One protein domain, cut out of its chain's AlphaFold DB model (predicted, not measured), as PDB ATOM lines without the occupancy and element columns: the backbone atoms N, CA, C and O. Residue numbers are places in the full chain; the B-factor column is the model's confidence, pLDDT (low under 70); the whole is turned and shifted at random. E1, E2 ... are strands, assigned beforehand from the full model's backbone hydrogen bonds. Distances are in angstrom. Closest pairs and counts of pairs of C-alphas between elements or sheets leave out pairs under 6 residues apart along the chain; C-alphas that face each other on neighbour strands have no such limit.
ATOM      1  N   ALA A  25      -9.930  21.561  37.865       91.75
ATOM      2  CA  ALA A  25     -10.700  22.788  37.994       91.75
ATOM      3  C   ALA A  25     -12.026  22.457  38.677       91.75
ATOM      4  O   ALA A  25     -12.807  21.660  38.160       91.75
ATOM      5  N   ALA A  26     -12.260  23.064  39.838       93.06
ATOM      6  CA  ALA A  26     -13.501  22.949  40.592       93.06
ATOM      7  C   ALA A  26     -14.145  24.333  40.657       93.06
ATOM      8  O   ALA A  26     -13.682  25.198  41.406       93.06
ATOM      9  N   LEU A  27     -15.167  24.544  39.829       92.38
ATOM     10  CA  LEU A  27     -15.841  25.822  39.625       92.38
ATOM     11  C   LEU A  27     -17.320  25.727  40.004       92.38
ATOM     12  O   LEU A  27     -18.021  24.781  39.655       92.38
ATOM     13  N   SER A  28     -17.792  26.767  40.669       92.06
ATOM     14  CA  SER A  28     -19.171  27.033  41.048       92.06
ATOM     15  C   SER A  28     -19.663  28.221  40.236       92.06
ATOM     16  O   SER A  28     -19.146  29.330  40.388       92.06
ATOM     17  N   ILE A  29     -20.647  27.989  39.372       90.81
ATOM     18  CA  ILE A  29     -21.268  29.023  38.542       90.81
ATOM     19  C   ILE A  29     -22.643  29.310  39.138       90.81
ATOM     20  O   ILE A  29     -23.549  28.485  39.039       90.81
ATOM     21  N   LEU A  30     -22.770  30.450  39.805       88.06
ATOM     22  CA  LEU A  30     -23.995  30.886  40.462       88.06
ATOM     23  C   LEU A  30     -24.698  31.916  39.584       88.06
ATOM     24  O   LEU A  30     -24.088  32.911  39.209       88.06
ATOM     25  N   ASP A  31     -25.961  31.679  39.256       80.75
ATOM     26  CA  ASP A  31     -26.805  32.672  38.591       80.75
ATOM     27  C   ASP A  31     -27.130  33.818  39.562       80.75
ATOM     28  O   ASP A  31     -27.599  33.590  40.672       80.75
ATOM     29  N   ASP A  32     -26.872  35.066  39.165       66.00
ATOM     30  CA  ASP A  32     -27.174  36.224  40.023       66.00
ATOM     31  C   ASP A  32     -28.686  36.418  40.223       66.00
ATOM     32  O   ASP A  32     -29.123  37.033  41.195       66.00
ATOM     33  N   SER A  33     -29.498  35.897  39.299       64.75
ATOM     34  CA  SER A  33     -30.953  36.053  39.297       64.75
ATOM     35  C   SER A  33     -31.700  34.889  39.947       64.75
ATOM     36  O   SER A  33     -32.871  35.033  40.304       64.75
ATOM     37  N   THR A  34     -31.050  33.732  40.117       61.12
ATOM     38  CA  THR A  34     -31.657  32.530  40.703       61.12
ATOM     39  C   THR A  34     -30.641  31.762  41.550       61.12
ATOM     40  O   THR A  34     -29.475  31.713  41.196       61.12
ATOM     41  N   PRO A  35     -31.033  31.058  42.626       65.31
ATOM     42  CA  PRO A  35     -30.100  30.250  43.427       65.31
ATOM     43  C   PRO A  35     -29.580  28.991  42.694       65.31
ATOM     44  O   PRO A  35     -29.126  28.041  43.331       65.31
ATOM     45  N   ALA A  36     -29.676  28.942  41.361       71.81
ATOM     46  CA  ALA A  36     -29.197  27.839  40.553       71.81
ATOM     47  C   ALA A  36     -27.663  27.830  40.531       71.81
ATOM     48  O   ALA A  36     -27.017  28.767  40.060       71.81
ATOM     49  N   LEU A  37     -27.099  26.731  41.032       80.62
ATOM     50  CA  LEU A  37     -25.676  26.438  40.994       80.62
ATOM     51  C   LEU A  37     -25.396  25.443  39.865       80.62
ATOM     52  O   LEU A  37     -25.917  24.327  39.879       80.62
ATOM     53  N   TYR A  38     -24.532  25.820  38.927       85.69
ATOM     54  CA  TYR A  38     -23.991  24.921  37.911       85.69
ATOM     55  C   TYR A  38     -22.539  24.586  38.288       85.69
ATOM     56  O   TYR A  38     -21.653  25.422  38.112       85.69
ATOM     57  N   PRO A  39     -22.262  23.407  38.869       88.94
ATOM     58  CA  PRO A  39     -20.898  23.016  39.188       88.94
ATOM     59  C   PRO A  39     -20.174  22.504  37.938       88.94
ATOM     60  O   PRO A  39     -20.738  21.764  37.133       88.94
ATOM     61  N   PHE A  40     -18.895  22.841  37.815       90.81
ATOM     62  CA  PHE A  40     -17.974  22.231  36.868       90.81
ATOM     63  C   PHE A  40     -16.788  21.646  37.630       90.81
ATOM     64  O   PHE A  40     -16.055  22.371  38.296       90.81
ATOM     65  N   ASN A  41     -16.601  20.333  37.518       92.00
ATOM     66  CA  ASN A  41     -15.476  19.617  38.105       92.00
ATOM     67  C   ASN A  41     -14.741  18.879  36.986       92.00
ATOM     68  O   ASN A  41     -15.136  17.781  36.599       92.00
ATOM     69  N   GLY A  42     -13.711  19.520  36.445       89.50
ATOM     70  CA  GLY A  42     -12.900  18.993  35.354       89.50
ATOM     71  C   GLY A  42     -11.542  18.506  35.846       89.50
ATOM     72  O   GLY A  42     -10.889  19.165  36.654       89.50
ATOM     73  N   GLU A  43     -11.089  17.375  35.315       92.12
ATOM     74  CA  GLU A  43      -9.718  16.885  35.473       92.12
ATOM     75  C   GLU A  43      -8.916  17.208  34.203       92.12
ATOM     76  O   GLU A  43      -9.356  16.878  33.095       92.12
ATOM     77  N   VAL A  44      -7.772  17.887  34.341       89.69
ATOM     78  CA  VAL A  44      -6.948  18.297  33.192       89.69
ATOM     79  C   VAL A  44      -6.344  17.057  32.532       89.69
ATOM     80  O   VAL A  44      -5.788  16.178  33.197       89.69
ATOM     81  N   ASP A  45      -6.451  16.989  31.209       88.81
ATOM     82  CA  ASP A  45      -5.878  15.935  30.382       88.81
ATOM     83  C   ASP A  45      -4.394  16.229  30.131       88.81
ATOM     84  O   ASP A  45      -4.024  16.913  29.178       88.81
ATOM     85  N   THR A  46      -3.522  15.706  30.993       85.38
ATOM     86  CA  THR A  46      -2.064  15.895  30.892       85.38
ATOM     87  C   THR A  46      -1.441  15.244  29.657       85.38
ATOM     88  O   THR A  46      -0.294  15.541  29.331       85.38
ATOM     89  N   SER A  47      -2.177  14.380  28.943       83.44
ATOM     90  CA  SER A  47      -1.723  13.828  27.661       83.44
ATOM     91  C   SER A  47      -1.838  14.835  26.510       83.44
ATOM     92  O   SER A  47      -1.163  14.682  25.495       83.44
ATOM     93  N   VAL A  48      -2.663  15.875  26.681       83.12
ATOM     94  CA  VAL A  48      -2.913  16.921  25.679       83.12
ATOM     95  C   VAL A  48      -2.412  18.287  26.161       83.12
ATOM     96  O   VAL A  48      -1.823  19.042  25.391       83.12
ATOM     97  N   THR A  49      -2.608  18.615  27.438       82.31
ATOM     98  CA  THR A  49      -2.113  19.847  28.062       82.31
ATOM     99  C   THR A  49      -0.672  19.653  28.529       82.31
ATOM    100  O   THR A  49      -0.413  19.166  29.629       82.31
ATOM    101  N   THR A  50       0.280  20.038  27.677       79.75
ATOM    102  CA  THR A  50       1.722  19.852  27.914       79.75
ATOM    103  C   THR A  50       2.362  20.933  28.789       79.75
ATOM    104  O   THR A  50       3.476  20.743  29.263       79.75
ATOM    105  N   SER A  51       1.697  22.071  29.001       84.19
ATOM    106  CA  SER A  51       2.117  23.103  29.955       84.19
ATOM    107  C   SER A  51       0.905  23.769  30.594       84.19
ATOM    108  O   SER A  51      -0.205  23.696  30.070       84.19
ATOM    109  N   CYS A  52       1.122  24.481  31.698       86.94
ATOM    110  CA  CYS A  52       0.079  25.279  32.338       86.94
ATOM    111  C   CYS A  52      -0.083  26.663  31.699       86.94
ATOM    112  O   CYS A  52      -0.753  27.532  32.246       86.94
ATOM    113  N   GLY A  53       0.505  26.889  30.527       86.75
ATOM    114  CA  GLY A  53       0.455  28.160  29.820       86.75
ATOM    115  C   GLY A  53       1.825  28.791  29.626       86.75
ATOM    116  O   GLY A  53       2.863  28.129  29.712       86.75
ATOM    117  N   GLN A  54       1.795  30.081  29.317       86.06
ATOM    118  CA  GLN A  54       2.949  30.930  29.067       86.06
ATOM    119  C   GLN A  54       2.811  32.216  29.879       86.06
ATOM    120  O   GLN A  54       1.715  32.769  29.998       86.06
ATOM    121  N   ALA A  55       3.932  32.703  30.393       86.06
ATOM    122  CA  ALA A  55       4.060  34.021  30.982       86.06
ATOM    123  C   ALA A  55       4.999  34.861  30.117       86.06
ATOM    124  O   ALA A  55       6.078  34.414  29.738       86.06
ATOM    125  N   SER A  56       4.603  36.089  29.814       85.88
ATOM    126  CA  SER A  56       5.463  37.079  29.163       85.88
ATOM    127  C   SER A  56       5.488  38.344  30.009       85.88
ATOM    128  O   SER A  56       4.433  38.690  30.548       85.88
ATOM    129  N   PRO A  57       6.614  39.070  30.116       83.25
ATOM    130  CA  PRO A  57       6.632  40.347  30.822       83.25
ATOM    131  C   PRO A  57       5.502  41.244  30.320       83.25
ATOM    132  O   PRO A  57       5.327  41.428  29.114       83.25
ATOM    133  N   ALA A  58       4.689  41.752  31.241       74.38
ATOM    134  CA  ALA A  58       3.637  42.684  30.890       74.38
ATOM    135  C   ALA A  58       4.315  44.001  30.517       74.38
ATOM    136  O   ALA A  58       4.977  44.611  31.358       74.38
ATOM    137  N   THR A  59       4.178  44.451  29.272       61.38
ATOM    138  CA  THR A  59       4.563  45.817  28.921       61.38
ATOM    139  C   THR A  59       3.780  46.734  29.845       61.38
ATOM    140  O   THR A  59       2.553  46.644  29.893       61.38
ATOM    141  N   ARG A  84       5.666  42.146  36.795       87.00
ATOM    142  CA  ARG A  84       4.358  41.943  36.177       87.00
ATOM    143  C   ARG A  84       4.469  41.121  34.904       87.00
ATOM    144  O   ARG A  84       5.254  41.425  34.007       87.00
ATOM    145  N   PHE A  85       3.616  40.114  34.790       86.44
ATOM    146  CA  PHE A  85       3.588  39.181  33.672       86.44
ATOM    147  C   PHE A  85       2.160  39.005  33.159       86.44
ATOM    148  O   PHE A  85       1.218  38.865  33.933       86.44
ATOM    149  N   SER A  86       1.991  38.992  31.840       84.75
ATOM    150  CA  SER A  86       0.766  38.514  31.206       84.75
ATOM    151  C   SER A  86       0.817  36.992  31.169       84.75
ATOM    152  O   SER A  86       1.692  36.420  30.518       84.75
ATOM    153  N   VAL A  87      -0.130  36.351  31.842       85.50
ATOM    154  CA  VAL A  87      -0.297  34.898  31.859       85.50
ATOM    155  C   VAL A  87      -1.398  34.518  30.883       85.50
ATOM    156  O   VAL A  87      -2.495  35.074  30.934       85.50
ATOM    157  N   ILE A  88      -1.104  33.570  29.995       85.88
ATOM    158  CA  ILE A  88      -2.071  32.964  29.075       85.88
ATOM    159  C   ILE A  88      -1.994  31.452  29.255       85.88
ATOM    160  O   ILE A  88      -0.931  30.858  29.079       85.88
ATOM    161  N   SER A  89      -3.118  30.830  29.595       86.69
ATOM    162  CA  SER A  89      -3.224  29.393  29.824       86.69
ATOM    163  C   SER A  89      -4.359  28.794  29.009       86.69
ATOM    164  O   SER A  89      -5.439  29.378  28.932       86.69
ATOM    165  N   GLN A  90      -4.110  27.620  28.436       87.56
ATOM    166  CA  GLN A  90      -5.112  26.788  27.787       87.56
ATOM    167  C   GLN A  90      -5.061  25.397  28.416       87.56
ATOM    168  O   GLN A  90      -4.113  24.643  28.205       87.56
ATOM    169  N   LEU A  91      -6.093  25.056  29.178       88.31
ATOM    170  CA  LEU A  91      -6.264  23.741  29.778       88.31
ATOM    171  C   LEU A  91      -7.308  22.960  28.985       88.31
ATOM    172  O   LEU A  91      -8.390  23.472  28.702       88.31
ATOM    173  N   ILE A  92      -6.995  21.717  28.641       89.12
ATOM    174  CA  ILE A  92      -7.925  20.790  28.002       89.12
ATOM    175  C   ILE A  92      -8.231  19.705  29.025       89.12
ATOM    176  O   ILE A  92      -7.323  19.116  29.606       89.12
ATOM    177  N   PHE A  93      -9.509  19.459  29.279       90.62
ATOM    178  CA  PHE A  93      -9.947  18.470  30.260       90.62
ATOM    179  C   PHE A  93     -10.161  17.103  29.613       90.62
ATOM    180  O   PHE A  93     -10.405  16.991  28.408       90.62
ATOM    181  N   LYS A  94     -10.135  16.037  30.423       91.12
ATOM    182  CA  LYS A  94     -10.417  14.667  29.955       91.12
ATOM    183  C   LYS A  94     -11.807  14.544  29.333       91.12
ATOM    184  O   LYS A  94     -12.003  13.803  28.371       91.12
ATOM    185  N   THR A  95     -12.743  15.326  29.853       90.31
ATOM    186  CA  THR A  95     -14.124  15.480  29.387       90.31
ATOM    187  C   THR A  95     -14.253  16.369  28.137       90.31
ATOM    188  O   THR A  95     -15.353  16.552  27.623       90.31
ATOM    189  N   LYS A  96     -13.118  16.804  27.566       88.19
ATOM    190  CA  LYS A  96     -12.954  17.535  26.295       88.19
ATOM    191  C   LYS A  96     -13.458  18.977  26.293       88.19
ATOM    192  O   LYS A  96     -13.573  19.590  25.233       88.19
ATOM    193  N   GLU A  97     -13.703  19.552  27.463       87.94
ATOM    194  CA  GLU A  97     -13.822  20.994  27.623       87.94
ATOM    195  C   GLU A  97     -12.449  21.634  27.443       87.94
ATOM    196  O   GLU A  97     -11.406  21.052  27.752       87.94
ATOM    197  N   THR A  98     -12.461  22.863  26.959       87.00
ATOM    198  CA  THR A  98     -11.287  23.719  26.907       87.00
ATOM    199  C   THR A  98     -11.538  24.923  27.795       87.00
ATOM    200  O   THR A  98     -12.570  25.586  27.680       87.00
ATOM    201  N   LEU A  99     -10.573  25.202  28.661       88.25
ATOM    202  CA  LEU A  99     -10.517  26.380  29.499       88.25
ATOM    203  C   LEU A  99      -9.355  27.265  29.058       88.25
ATOM    204  O   LEU A  99      -8.195  26.905  29.235       88.25
ATOM    205  N   ASN A 100      -9.676  28.440  28.527       85.94
ATOM    206  CA  ASN A 100      -8.703  29.490  28.271       85.94
ATOM    207  C   ASN A 100      -8.770  30.562  29.356       85.94
ATOM    208  O   ASN A 100      -9.846  31.046  29.709       85.94
ATOM    209  N   ILE A 101      -7.605  30.940  29.869       86.44
ATOM    210  CA  ILE A 101      -7.450  31.919  30.938       86.44
ATOM    211  C   ILE A 101      -6.397  32.937  30.515       86.44
ATOM    212  O   ILE A 101      -5.314  32.572  30.056       86.44
ATOM    213  N   ARG A 102      -6.697  34.216  30.726       85.44
ATOM    214  CA  ARG A 102      -5.749  35.317  30.606       85.44
ATOM    215  C   ARG A 102      -5.858  36.224  31.818       85.44
ATOM    216  O   ARG A 102      -6.948  36.700  32.112       85.44
ATOM    217  N   PHE A 103      -4.747  36.516  32.478       85.50
ATOM    218  CA  PHE A 103      -4.706  37.532  33.530       85.50
ATOM    219  C   PHE A 103      -3.309  38.131  33.673       85.50
ATOM    220  O   PHE A 103      -2.332  37.615  33.127       85.50
ATOM    221  N   GLN A 104      -3.215  39.232  34.409       86.44
ATOM    222  CA  GLN A 104      -1.945  39.803  34.830       86.44
ATOM    223  C   GLN A 104      -1.547  39.260  36.200       86.44
ATOM    224  O   GLN A 104      -2.297  39.351  37.170       86.44
ATOM    225  N   TYR A 105      -0.349  38.698  36.259       86.19
ATOM    226  CA  TYR A 105       0.316  38.283  37.479       86.19
ATOM    227  C   TYR A 105       1.281  39.378  37.927       86.19
ATOM    228  O   TYR A 105       1.998  39.928  37.094       86.19
ATOM    229  N   ASP A 106       1.317  39.670  39.222       86.88
ATOM    230  CA  ASP A 106       2.342  40.509  39.838       86.88
ATOM    231  C   ASP A 106       2.992  39.720  40.973       86.88
ATOM    232  O   ASP A 106       2.323  39.348  41.938       86.88
ATOM    233  N   SER A 107       4.296  39.472  40.879       84.81
ATOM    234  CA  SER A 107       5.026  38.694  41.885       84.81
ATOM    235  C   SER A 107       5.064  39.352  43.267       84.81
ATOM    236  O   SER A 107       5.454  38.708  44.237       84.81
ATOM    237  N   THR A 108       4.699  40.632  43.373       84.06
ATOM    238  CA  THR A 108       4.665  41.386  44.638       84.06
ATOM    239  C   THR A 108       3.306  41.356  45.335       84.06
ATOM    240  O   THR A 108       3.192  41.785  46.482       84.06
ATOM    241  N   GLN A 109       2.269  40.859  44.663       85.06
ATOM    242  CA  GLN A 109       0.912  40.777  45.198       85.06
ATOM    243  C   GLN A 109       0.548  39.309  45.465       85.06
ATOM    244  O   GLN A 109       1.275  38.408  45.065       85.06
ATOM    245  N   ILE A 110      -0.562  39.055  46.162       85.00
ATOM    246  CA  ILE A 110      -1.153  37.705  46.346       85.00
ATOM    247  C   ILE A 110      -2.425  37.511  45.506       85.00
ATOM    248  O   ILE A 110      -3.025  36.438  45.458       85.00
ATOM    249  N   GLN A 111      -2.877  38.594  44.881       86.62
ATOM    250  CA  GLN A 111      -4.078  38.650  44.075       86.62
ATOM    251  C   GLN A 111      -3.966  39.770  43.049       86.62
ATOM    252  O   GLN A 111      -3.283  40.765  43.287       86.62
ATOM    253  N   GLY A 112      -4.686  39.619  41.946       84.81
ATOM    254  CA  GLY A 112      -4.783  40.589  40.869       84.81
ATOM    255  C   GLY A 112      -6.232  40.776  40.447       84.81
ATOM    256  O   GLY A 112      -7.077  39.887  40.605       84.81
ATOM    257  N   ASN A 113      -6.521  41.951  39.900       82.44
ATOM    258  CA  ASN A 113      -7.829  42.239  39.331       82.44
ATOM    259  C   ASN A 113      -7.872  41.734  37.887       82.44
ATOM    260  O   ASN A 113      -6.960  42.003  37.105       82.44
ATOM    261  N   ILE A 114      -8.953  41.040  37.539       79.06
ATOM    262  CA  ILE A 114      -9.284  40.713  36.155       79.06
ATOM    263  C   ILE A 114     -10.102  41.871  35.596       79.06
ATOM    264  O   ILE A 114     -11.155  42.225  36.136       79.06
ATOM    265  N   ASP A 115      -9.583  42.447  34.521       68.31
ATOM    266  CA  ASP A 115     -10.239  43.468  33.721       68.31
ATOM    267  C   ASP A 115     -10.851  42.842  32.447       68.31
ATOM    268  O   ASP A 115     -10.595  41.678  32.148       68.31
ATOM    269  N   PRO A 116     -11.624  43.600  31.661       61.62
ATOM    270  CA  PRO A 116     -12.345  43.094  30.486       61.62
ATOM    271  C   PRO A 116     -11.471  42.658  29.302       61.62
ATOM    272  O   PRO A 116     -11.972  42.061  28.348       61.62
ATOM    273  N   GLN A 117     -10.180  43.002  29.324       60.72
ATOM    274  CA  GLN A 117      -9.180  42.535  28.359       60.72
ATOM    275  C   GLN A 117      -8.530  41.217  28.816       60.72
ATOM    276  O   GLN A 117      -7.876  40.520  28.029       60.72
ATOM    277  N   GLN A 118      -8.722  40.885  30.089       72.38
ATOM    278  CA  GLN A 118      -8.392  39.641  30.759       72.38
ATOM    279  C   GLN A 118      -9.670  38.804  30.936       72.38
ATOM    280  O   GLN A 118     -10.788  39.252  30.676       72.38
ATOM    281  N   GLY A 119      -9.527  37.546  31.338       79.88
ATOM    282  CA  GLY A 119     -10.691  36.728  31.627       79.88
ATOM    283  C   GLY A 119     -10.486  35.236  31.483       79.88
ATOM    284  O   GLY A 119      -9.379  34.709  31.405       79.88
ATOM    285  N   PHE A 120     -11.621  34.569  31.463       85.31
ATOM    286  CA  PHE A 120     -11.793  33.136  31.512       85.31
ATOM    287  C   PHE A 120     -12.861  32.763  30.488       85.31
ATOM    288  O   PHE A 120     -13.903  33.420  30.419       85.31
ATOM    289  N   ILE A 121     -12.644  31.691  29.734       86.50
ATOM    290  CA  ILE A 121     -13.693  31.033  28.957       86.50
ATOM    291  C   ILE A 121     -13.553  29.518  29.077       86.50
ATOM    292  O   ILE A 121     -12.491  28.963  28.806       86.50
ATOM    293  N   LEU A 122     -14.638  28.862  29.477       87.75
ATOM    294  CA  LEU A 122     -14.796  27.414  29.524       87.75
ATOM    295  C   LEU A 122     -15.905  27.019  28.554       87.75
ATOM    296  O   LEU A 122     -17.027  27.516  28.663       87.75
ATOM    297  N   ALA A 123     -15.595  26.124  27.623       87.00
ATOM    298  CA  ALA A 123     -16.553  25.641  26.635       87.00
ATOM    299  C   ALA A 123     -16.182  24.254  26.090       87.00
ATOM    300  O   ALA A 123     -15.053  23.783  26.244       87.00
ATOM    301  N   GLY A 124     -17.142  23.625  25.411       83.19
ATOM    302  CA  GLY A 124     -16.986  22.327  24.756       83.19
ATOM    303  C   GLY A 124     -17.285  21.137  25.669       83.19
ATOM    304  O   GLY A 124     -17.997  21.267  26.666       83.19
ATOM    305  N   GLY A 125     -16.748  19.977  25.294       83.81
ATOM    306  CA  GLY A 125     -16.791  18.747  26.084       83.81
ATOM    307  C   GLY A 125     -18.175  18.208  26.438       83.81
ATOM    308  O   GLY A 125     -19.183  18.525  25.803       83.81
ATOM    309  N   LEU A 126     -18.202  17.367  27.473       84.69
ATOM    310  CA  LEU A 126     -19.424  16.803  28.054       84.69
ATOM    311  C   LEU A 126     -20.220  17.839  28.848       84.69
ATOM    312  O   LEU A 126     -21.438  17.710  28.958       84.69
ATOM    313  N   PHE A 127     -19.554  18.872  29.371       85.75
ATOM    314  CA  PHE A 127     -20.209  20.016  29.988       85.75
ATOM    315  C   PHE A 127     -21.200  20.643  29.006       85.75
ATOM    316  O   PHE A 127     -22.348  20.884  29.370       85.75
ATOM    317  N   GLY A 128     -20.806  20.840  27.740       81.88
ATOM    318  CA  GLY A 128     -21.719  21.260  26.673       81.88
ATOM    319  C   GLY A 128     -22.375  22.622  26.934       81.88
ATOM    320  O   GLY A 128     -23.477  22.885  26.445       81.88
ATOM    321  N   LYS A 129     -21.737  23.457  27.755       85.69
ATOM    322  CA  LYS A 129     -22.156  24.806  28.150       85.69
ATOM    323  C   LYS A 129     -20.982  25.751  27.951       85.69
ATOM    324  O   LYS A 129     -19.833  25.313  27.919       85.69
ATOM    325  N   THR A 130     -21.279  27.039  27.843       85.44
ATOM    326  CA  THR A 130     -20.252  28.079  27.735       85.44
ATOM    327  C   THR A 130     -20.305  28.965  28.964       85.44
ATOM    328  O   THR A 130     -21.364  29.491  29.300       85.44
ATOM    329  N   VAL A 131     -19.165  29.149  29.618       86.62
ATOM    330  CA  VAL A 131     -18.997  30.033  30.775       86.62
ATOM    331  C   VAL A 131     -17.886  31.011  30.449       86.62
ATOM    332  O   VAL A 131     -16.782  30.592  30.113       86.62
ATOM    333  N   GLN A 132     -18.151  32.304  30.572       86.31
ATOM    334  CA  GLN A 132     -17.168  33.353  30.328       86.31
ATOM    335  C   GLN A 132     -17.112  34.297  31.524       86.31
ATOM    336  O   GLN A 132     -18.144  34.834  31.897       86.31
ATOM    337  N   GLY A 133     -15.934  34.535  32.098       84.44
ATOM    338  CA  GLY A 133     -15.722  35.511  33.173       84.44
ATOM    339  C   GLY A 133     -14.760  36.603  32.722       84.44
ATOM    340  O   GLY A 133     -13.681  36.286  32.232       84.44
ATOM    341  N   THR A 134     -15.128  37.875  32.866       78.75
ATOM    342  CA  THR A 134     -14.341  39.007  32.322       78.75
ATOM    343  C   THR A 134     -14.062  40.105  33.338       78.75
ATOM    344  O   THR A 134     -13.457  41.116  33.006       78.75
ATOM    345  N   GLN A 135     -14.530  39.959  34.574       81.12
ATOM    346  CA  GLN A 135     -14.279  40.941  35.619       81.12
ATOM    347  C   GLN A 135     -14.211  40.253  36.969       81.12
ATOM    348  O   GLN A 135     -15.034  39.393  37.249       81.12
ATOM    349  N   GLY A 136     -13.279  40.646  37.829       85.06
ATOM    350  CA  GLY A 136     -13.258  40.184  39.212       85.06
ATOM    351  C   GLY A 136     -11.844  40.052  39.736       85.06
ATOM    352  O   GLY A 136     -11.002  40.912  39.486       85.06
ATOM    353  N   THR A 137     -11.580  38.979  40.471       88.81
ATOM    354  CA  THR A 137     -10.280  38.750  41.107       88.81
ATOM    355  C   THR A 137      -9.756  37.358  40.808       88.81
ATOM    356  O   THR A 137     -10.515  36.385  40.784       88.81
ATOM    357  N   VAL A 138      -8.443  37.281  40.628       89.88
ATOM    358  CA  VAL A 138      -7.668  36.045  40.663       89.88
ATOM    359  C   VAL A 138      -6.716  36.139  41.845       89.88
ATOM    360  O   VAL A 138      -5.975  37.107  41.982       89.88
ATOM    361  N   LYS A 139      -6.760  35.153  42.731       90.56
ATOM    362  CA  LYS A 139      -5.816  34.994  43.833       90.56
ATOM    363  C   LYS A 139      -4.889  33.851  43.483       90.56
ATOM    364  O   LYS A 139      -5.343  32.807  43.022       90.56
ATOM    365  N   TRP A 140      -3.604  34.031  43.713       85.81
ATOM    366  CA  TRP A 140      -2.634  32.954  43.594       85.81
ATOM    367  C   TRP A 140      -2.195  32.547  44.999       85.81
ATOM    368  O   TRP A 140      -2.024  33.384  45.883       85.81
ATOM    369  N   PHE A 141      -2.081  31.240  45.233       79.19
ATOM    370  CA  PHE A 141      -1.692  30.711  46.544       79.19
ATOM    371  C   PHE A 141      -0.224  31.052  46.869       79.19
ATOM    372  O   PHE A 141       0.497  31.534  46.004       79.19
ATOM    373  N   ASN A 142       0.253  30.798  48.096       62.59
ATOM    374  CA  ASN A 142       1.603  31.194  48.553       62.59
ATOM    375  C   ASN A 142       2.779  30.700  47.683       62.59
ATOM    376  O   ASN A 142       3.831  31.328  47.698       62.59
ATOM    377  N   GLN A 143       2.626  29.599  46.940       61.69
ATOM    378  CA  GLN A 143       3.643  29.144  45.974       61.69
ATOM    379  C   GLN A 143       3.519  29.808  44.588       61.69
ATOM    380  O   GLN A 143       4.333  29.574  43.701       61.69
ATOM    381  N   GLY A 144       2.515  30.666  44.420       67.00
ATOM    382  CA  GLY A 144       2.299  31.522  43.269       67.00
ATOM    383  C   GLY A 144       2.084  30.770  41.963       67.00
ATOM    384  O   GLY A 144       1.579  29.646  41.904       67.00
ATOM    385  N   ILE A 145       2.462  31.463  40.897       82.00
ATOM    386  CA  ILE A 145       2.653  30.919  39.560       82.00
ATOM    387  C   ILE A 145       4.157  30.765  39.407       82.00
ATOM    388  O   ILE A 145       4.896  31.678  39.775       82.00
ATOM    389  N   ASN A 146       4.613  29.631  38.878       83.38
ATOM    390  CA  ASN A 146       6.034  29.406  38.641       83.38
ATOM    391  C   ASN A 146       6.541  30.320  37.515       83.38
ATOM    392  O   ASN A 146       6.501  29.950  36.344       83.38
ATOM    393  N   ILE A 147       6.938  31.538  37.878       84.38
ATOM    394  CA  ILE A 147       7.501  32.546  36.983       84.38
ATOM    395  C   ILE A 147       8.819  33.007  37.592       84.38
ATOM    396  O   ILE A 147       8.854  33.541  38.701       84.38
ATOM    397  N   ASP A 148       9.902  32.816  36.849       85.12
ATOM    398  CA  ASP A 148      11.199  33.383  37.180       85.12
ATOM    399  C   ASP A 148      11.206  34.862  36.776       85.12
ATOM    400  O   ASP A 148      11.219  35.209  35.591       85.12
ATOM    401  N   THR A 149      11.189  35.743  37.776       85.06
ATOM    402  CA  THR A 149      11.189  37.195  37.570       85.06
ATOM    403  C   THR A 149      12.518  37.716  37.023       85.06
ATOM    404  O   THR A 149      12.575  38.846  36.544       85.06
ATOM    405  N   SER A 150      13.590  36.919  37.026       84.06
ATOM    406  CA  SER A 150      14.845  37.275  36.355       84.06
ATOM    407  C   SER A 150      14.772  37.092  34.833       84.06
ATOM    408  O   SER A 150      15.513  37.747  34.097       84.06
ATOM    409  N   ILE A 151      13.837  36.270  34.336       81.81
ATOM    410  CA  ILE A 151      13.648  36.010  32.907       81.81
ATOM    411  C   ILE A 151      12.649  37.013  32.323       81.81
ATOM    412  O   ILE A 151      11.441  36.937  32.533       81.81
ATOM    413  N   GLN A 152      13.163  37.934  31.509       82.94
ATOM    414  CA  GLN A 152      12.389  38.995  30.851       82.94
ATOM    415  C   GLN A 152      11.959  38.629  29.416       82.94
ATOM    416  O   GLN A 152      11.790  39.492  28.560       82.94
ATOM    417  N   ASN A 153      11.778  37.335  29.147       81.31
ATOM    418  CA  ASN A 153      11.264  36.790  27.888       81.31
ATOM    419  C   ASN A 153      10.060  35.879  28.169       81.31
ATOM    420  O   ASN A 153       9.729  35.614  29.325       81.31
ATOM    421  N   VAL A 154       9.401  35.400  27.110       80.94
ATOM    422  CA  VAL A 154       8.329  34.402  27.241       80.94
ATOM    423  C   VAL A 154       8.883  33.143  27.910       80.94
ATOM    424  O   VAL A 154       9.896  32.602  27.469       80.94
ATOM    425  N   GLN A 155       8.207  32.680  28.953       87.69
ATOM    426  CA  GLN A 155       8.555  31.480  29.706       87.69
ATOM    427  C   GLN A 155       7.333  30.576  29.876       87.69
ATOM    428  O   GLN A 155       6.205  31.052  30.033       87.69
ATOM    429  N   GLN A 156       7.560  29.263  29.842       87.62
ATOM    430  CA  GLN A 156       6.493  28.289  30.048       87.62
ATOM    431  C   GLN A 156       6.162  28.179  31.535       87.62
ATOM    432  O   GLN A 156       7.059  28.116  32.371       87.62
ATOM    433  N   ILE A 157       4.875  28.095  31.856       88.44
ATOM    434  CA  ILE A 157       4.423  27.911  33.234       88.44
ATOM    435  C   ILE A 157       4.365  26.415  33.529       88.44
ATOM    436  O   ILE A 157       3.590  25.675  32.913       88.44
ATOM    437  N   SER A 158       5.180  25.989  34.492       86.81
ATOM    438  CA  SER A 158       5.262  24.592  34.928       86.81
ATOM    439  C   SER A 158       4.150  24.220  35.903       86.81
ATOM    440  O   SER A 158       3.634  23.110  35.848       86.81
ATOM    441  N   PHE A 159       3.752  25.145  36.777       87.62
ATOM    442  CA  PHE A 159       2.611  24.957  37.662       87.62
ATOM    443  C   PHE A 159       1.937  26.287  37.993       87.62
ATOM    444  O   PHE A 159       2.579  27.343  38.026       87.62
ATOM    445  N   PHE A 160       0.642  26.221  38.281       89.00
ATOM    446  CA  PHE A 160      -0.067  27.266  39.002       89.00
ATOM    447  C   PHE A 160      -1.182  26.668  39.857       89.00
ATOM    448  O   PHE A 160      -1.795  25.648  39.529       89.00
ATOM    449  N   ASN A 161      -1.496  27.374  40.935       90.25
ATOM    450  CA  ASN A 161      -2.689  27.150  41.729       90.25
ATOM    451  C   ASN A 161      -3.346  28.512  41.950       90.25
ATOM    452  O   ASN A 161      -2.755  29.393  42.584       90.25
ATOM    453  N   ILE A 162      -4.539  28.686  41.386       91.38
ATOM    454  CA  ILE A 162      -5.279  29.942  41.447       91.38
ATOM    455  C   ILE A 162      -6.692  29.717  41.977       91.38
ATOM    456  O   ILE A 162      -7.336  28.706  41.696       91.38
ATOM    457  N   GLU A 163      -7.181  30.693  42.727       93.00
ATOM    458  CA  GLU A 163      -8.580  30.838  43.101       93.00
ATOM    459  C   GLU A 163      -9.160  32.016  42.322       93.00
ATOM    460  O   GLU A 163      -8.566  33.094  42.269       93.00
ATOM    461  N   ILE A 164     -10.316  31.820  41.701       92.06
ATOM    462  CA  ILE A 164     -10.989  32.860  40.931       92.06
ATOM    463  C   ILE A 164     -12.325  33.217  41.566       92.06
ATOM    464  O   ILE A 164     -13.023  32.366  42.121       92.06
ATOM    465  N   ARG A 165     -12.695  34.488  41.434       92.31
ATOM    466  CA  ARG A 165     -14.056  34.979  41.631       92.31
ATOM    467  C   ARG A 165     -14.331  36.035  40.577       92.31
ATOM    468  O   ARG A 165     -13.808  37.145  40.676       92.31
ATOM    469  N   LEU A 166     -15.112  35.664  39.570       88.88
ATOM    470  CA  LEU A 166     -15.357  36.451  38.371       88.88
ATOM    471  C   LEU A 166     -16.850  36.649  38.151       88.88
ATOM    472  O   LEU A 166     -17.628  35.714  38.295       88.88
ATOM    473  N   ASN A 167     -17.226  37.843  37.730       86.00
ATOM    474  CA  ASN A 167     -18.515  38.128  37.133       86.00
ATOM    475  C   ASN A 167     -18.436  37.813  35.638       86.00
ATOM    476  O   ASN A 167     -17.414  38.060  34.977       86.00
ATOM    477  N   GLY A 168     -19.507  37.238  35.113       82.44
ATOM    478  CA  GLY A 168     -19.481  36.649  33.792       82.44
ATOM    479  C   GLY A 168     -20.844  36.275  33.239       82.44
ATOM    480  O   GLY A 168     -21.888  36.687  33.737       82.44
ATOM    481  N   THR A 169     -20.815  35.469  32.183       83.62
ATOM    482  CA  THR A 169     -21.999  34.922  31.530       83.62
ATOM    483  C   THR A 169     -21.944  33.402  31.440       83.62
ATOM    484  O   THR A 169     -20.879  32.806  31.277       83.62
ATOM    485  N   TYR A 170     -23.114  32.780  31.525       85.00
ATOM    486  CA  TYR A 170     -23.338  31.356  31.302       85.00
ATOM    487  C   TYR A 170     -24.368  31.178  30.191       85.00
ATOM    488  O   TYR A 170     -25.437  31.777  30.250       85.00
ATOM    489  N   SER A 171     -24.073  30.343  29.199       83.44
ATOM    490  CA  SER A 171     -25.006  29.960  28.136       83.44
ATOM    491  C   SER A 171     -25.206  28.450  28.141       83.44
ATOM    492  O   SER A 171     -24.266  27.671  28.342       83.44
ATOM    493  N   THR A 172     -26.447  28.031  27.888       82.19
ATOM    494  CA  THR A 172     -26.799  26.616  27.783       82.19
ATOM    495  C   THR A 172     -26.313  25.961  26.491       82.19
ATOM    496  O   THR A 172     -26.302  24.730  26.385       82.19
ATOM    497  N   SER A 173     -25.852  26.780  25.548       77.56
ATOM    498  CA  SER A 173     -25.201  26.361  24.318       77.56
ATOM    499  C   SER A 173     -23.677  26.280  24.472       77.56
ATOM    500  O   SER A 173     -23.031  27.108  25.121       77.56
ATOM    501  N   SER A 174     -23.090  25.252  23.864       71.25
ATOM    502  CA  SER A 174     -21.642  25.123  23.703       71.25
ATOM    503  C   SER A 174     -21.210  25.891  22.459       71.25
ATOM    504  O   SER A 174     -21.658  25.573  21.355       71.25
ATOM    505  N   THR A 175     -20.299  26.851  22.604       63.12
ATOM    506  CA  THR A 175     -19.568  27.392  21.460       63.12
ATOM    507  C   THR A 175     -18.349  26.506  21.195       63.12
ATOM    508  O   THR A 175     -17.540  26.245  22.080       63.12
ATOM    509  N   GLY A 216     -28.948  34.234  22.959       61.03
ATOM    510  CA  GLY A 216     -30.225  34.646  23.562       61.03
ATOM    511  C   GLY A 216     -30.567  33.941  24.882       61.03
ATOM    512  O   GLY A 216     -31.512  34.336  25.555       61.03
ATOM    513  N   ASP A 217     -29.804  32.915  25.256       75.44
ATOM    514  CA  ASP A 217     -29.921  32.158  26.503       75.44
ATOM    515  C   ASP A 217     -28.835  32.506  27.544       75.44
ATOM    516  O   ASP A 217     -28.749  31.840  28.578       75.44
ATOM    517  N   ALA A 218     -27.984  33.503  27.272       74.94
ATOM    518  CA  ALA A 218     -26.905  33.894  28.170       74.94
ATOM    519  C   ALA A 218     -27.445  34.565  29.446       74.94
ATOM    520  O   ALA A 218     -28.223  35.518  29.388       74.94
ATOM    521  N   LYS A 219     -26.989  34.093  30.607       80.50
ATOM    522  CA  LYS A 219     -27.355  34.595  31.941       80.50
ATOM    523  C   LYS A 219     -26.148  35.191  32.654       80.50
ATOM    524  O   LYS A 219     -25.046  34.672  32.488       80.50
ATOM    525  N   SER A 220     -26.360  36.236  33.457       81.88
ATOM    526  CA  SER A 220     -25.322  36.779  34.347       81.88
ATOM    527  C   SER A 220     -25.019  35.788  35.462       81.88
ATOM    528  O   SER A 220     -25.942  35.244  36.071       81.88
ATOM    529  N   VAL A 221     -23.737  35.544  35.716       85.12
ATOM    530  CA  VAL A 221     -23.287  34.589  36.730       85.12
ATOM    531  C   VAL A 221     -22.061  35.088  37.487       85.12
ATOM    532  O   VAL A 221     -21.194  35.762  36.924       85.12
ATOM    533  N   ILE A 222     -21.938  34.642  38.734       89.12
ATOM    534  CA  ILE A 222     -20.694  34.659  39.499       89.12
ATOM    535  C   ILE A 222     -20.030  33.291  39.358       89.12
ATOM    536  O   ILE A 222     -20.568  32.261  39.760       89.12
ATOM    537  N   ILE A 223     -18.823  33.290  38.810       91.50
ATOM    538  CA  ILE A 223     -17.967  32.123  38.631       91.50
ATOM    539  C   ILE A 223     -16.929  32.155  39.742       91.50
ATOM    540  O   ILE A 223     -16.135  33.090  39.833       91.50
ATOM    541  N   SER A 224     -16.910  31.140  40.592       93.19
ATOM    542  CA  SER A 224     -15.943  31.046  41.687       93.19
ATOM    543  C   SER A 224     -15.351  29.655  41.775       93.19
ATOM    544  O   SER A 224     -16.023  28.687  41.443       93.19
ATOM    545  N   GLY A 225     -14.102  29.524  42.204       92.56
ATOM    546  CA  GLY A 225     -13.512  28.200  42.353       92.56
ATOM    547  C   GLY A 225     -12.000  28.181  42.300       92.56
ATOM    548  O   GLY A 225     -11.350  29.222  42.288       92.56
ATOM    549  N   THR A 226     -11.453  26.971  42.254       92.62
ATOM    550  CA  THR A 226     -10.005  26.738  42.211       92.62
ATOM    551  C   THR A 226      -9.619  26.046  40.917       92.62
ATOM    552  O   THR A 226     -10.335  25.165  40.434       92.62
ATOM    553  N   ILE A 227      -8.490  26.460  40.350       92.38
ATOM    554  CA  ILE A 227      -7.917  25.887  39.137       92.38
ATOM    555  C   ILE A 227      -6.463  25.568  39.448       92.38
ATOM    556  O   ILE A 227      -5.672  26.449  39.796       92.38
ATOM    557  N   LYS A 228      -6.130  24.291  39.327       91.69
ATOM    558  CA  LYS A 228      -4.800  23.757  39.568       91.69
ATOM    559  C   LYS A 228      -4.284  23.116  38.300       91.69
ATOM    560  O   LYS A 228      -4.979  22.334  37.651       91.69
ATOM    561  N   CYS A 229      -3.054  23.459  37.963       89.25
ATOM    562  CA  CYS A 229      -2.341  22.844  36.868       89.25
ATOM    563  C   CYS A 229      -0.883  22.631  37.261       89.25
ATOM    564  O   CYS A 229      -0.232  23.533  37.781       89.25
ATOM    565  N   ASN A 230      -0.381  21.450  36.932       87.75
ATOM    566  CA  ASN A 230       0.999  21.016  36.990       87.75
ATOM    567  C   ASN A 230       1.296  20.339  35.649       87.75
ATOM    568  O   ASN A 230       0.611  19.390  35.252       87.75
ATOM    569  N   ALA A 231       2.294  20.852  34.938       78.62
ATOM    570  CA  ALA A 231       2.747  20.303  33.674       78.62
ATOM    571  C   ALA A 231       3.239  18.851  33.860       78.62
ATOM    572  O   ALA A 231       3.637  18.465  34.967       78.62
TER     573      ALA A 231
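Overview. This is residues 25 to 59, 84 to 175 and 216 to 231 of the 237 residues of an uncharacterized protein of Leptospira levettii (UniProt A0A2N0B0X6). One branched, twisted sheet is rolled into a flattened barrel that is not fully closed: a wall of E3, E4, E5 and E7 faces a wall of E1, E2, E9 and E10, with the strands of the two walls crossed. E8 runs from beside E7 into the second wall, with short E6 along it. The printed part has 143 residues, with no named helix and ten named strands, E1 to E10 in chain order, each neighbour pair antiparallel; the class is all strand. The whole is compact, with a radius of gyration of the C-alphas of 14.7 A and spans of 46 by 31 by 24 A.

Arrangement. E8, residues 130 to 145, has three neighbours and bends by 131 degrees at residue 142. E7, residues 119 to 124, and E6, residues 111 to 114, lie on one side of it, beside residues 130 to 134 and 135 to 140; N 120 and O 133 are 2.8 A apart, N 112 and O 138 2.8 A. E9, residues 159 to 171, lies on the other side, with N 139 and O 163 at 2.8 A. E7, E8 and E9 form a meander, each strand the antiparallel neighbour of the one before. E8 lies on one side of E9 and E10, residues 219 to 230, on the other side, with N 166 and O 223 at 2.8 A; E10 and E1, residues 25 to 31, are antiparallel neighbours, with N 28 and O 224 at 2.7 A. E1 and edge strand E2, residues 37 to 43, form a hairpin, with N 27 and O 40 at 2.8 A. E8 lies on one side of E7 and E5, residues 97 to 106, on the other side, with N 100 and O 121 at 2.9 A. E5 and E4, residues 84 to 92, form a hairpin, with N 89 and O 101 at 2.8 A. Edge strand E3, residues 54 to 57, is beside E4, with N 54 and O 88 at 2.8 A; its residues 54 to 55 also pair with residues 155 to 156. E2 and E5 are only just apart, their closest C-alphas 8.0 A from each other.

Along the chain. E1 begins at C-alpha 25, (-10.700, 22.788, 37.994), and E10 ends at C-alpha 230, (0.999, 21.016, 36.990). From first to last C-alpha E10 spans 31.8 A, E9 29.6 A, E5 28.1 A, E8 25.9 A and E4 25.8 A. E9 bends by 84 degrees at residue 167, and E10 by 60 degrees at residue 222.

Size, cuts and confidence. The C-alphas farthest apart, those of Thr 34 and Ser 150, are 46.9 A from each other. Residues 60 to 83 and 176 to 215 are not printed; the gaps between C-alphas are 8.2 A and 13.1 A. The link from E8 to E9, residues 146 to 158, is long. Mean pLDDT of the printed part is 83.7; residues 32 to 35, 59, 115 to 117, 142 to 144, 175 and 216 are under 70.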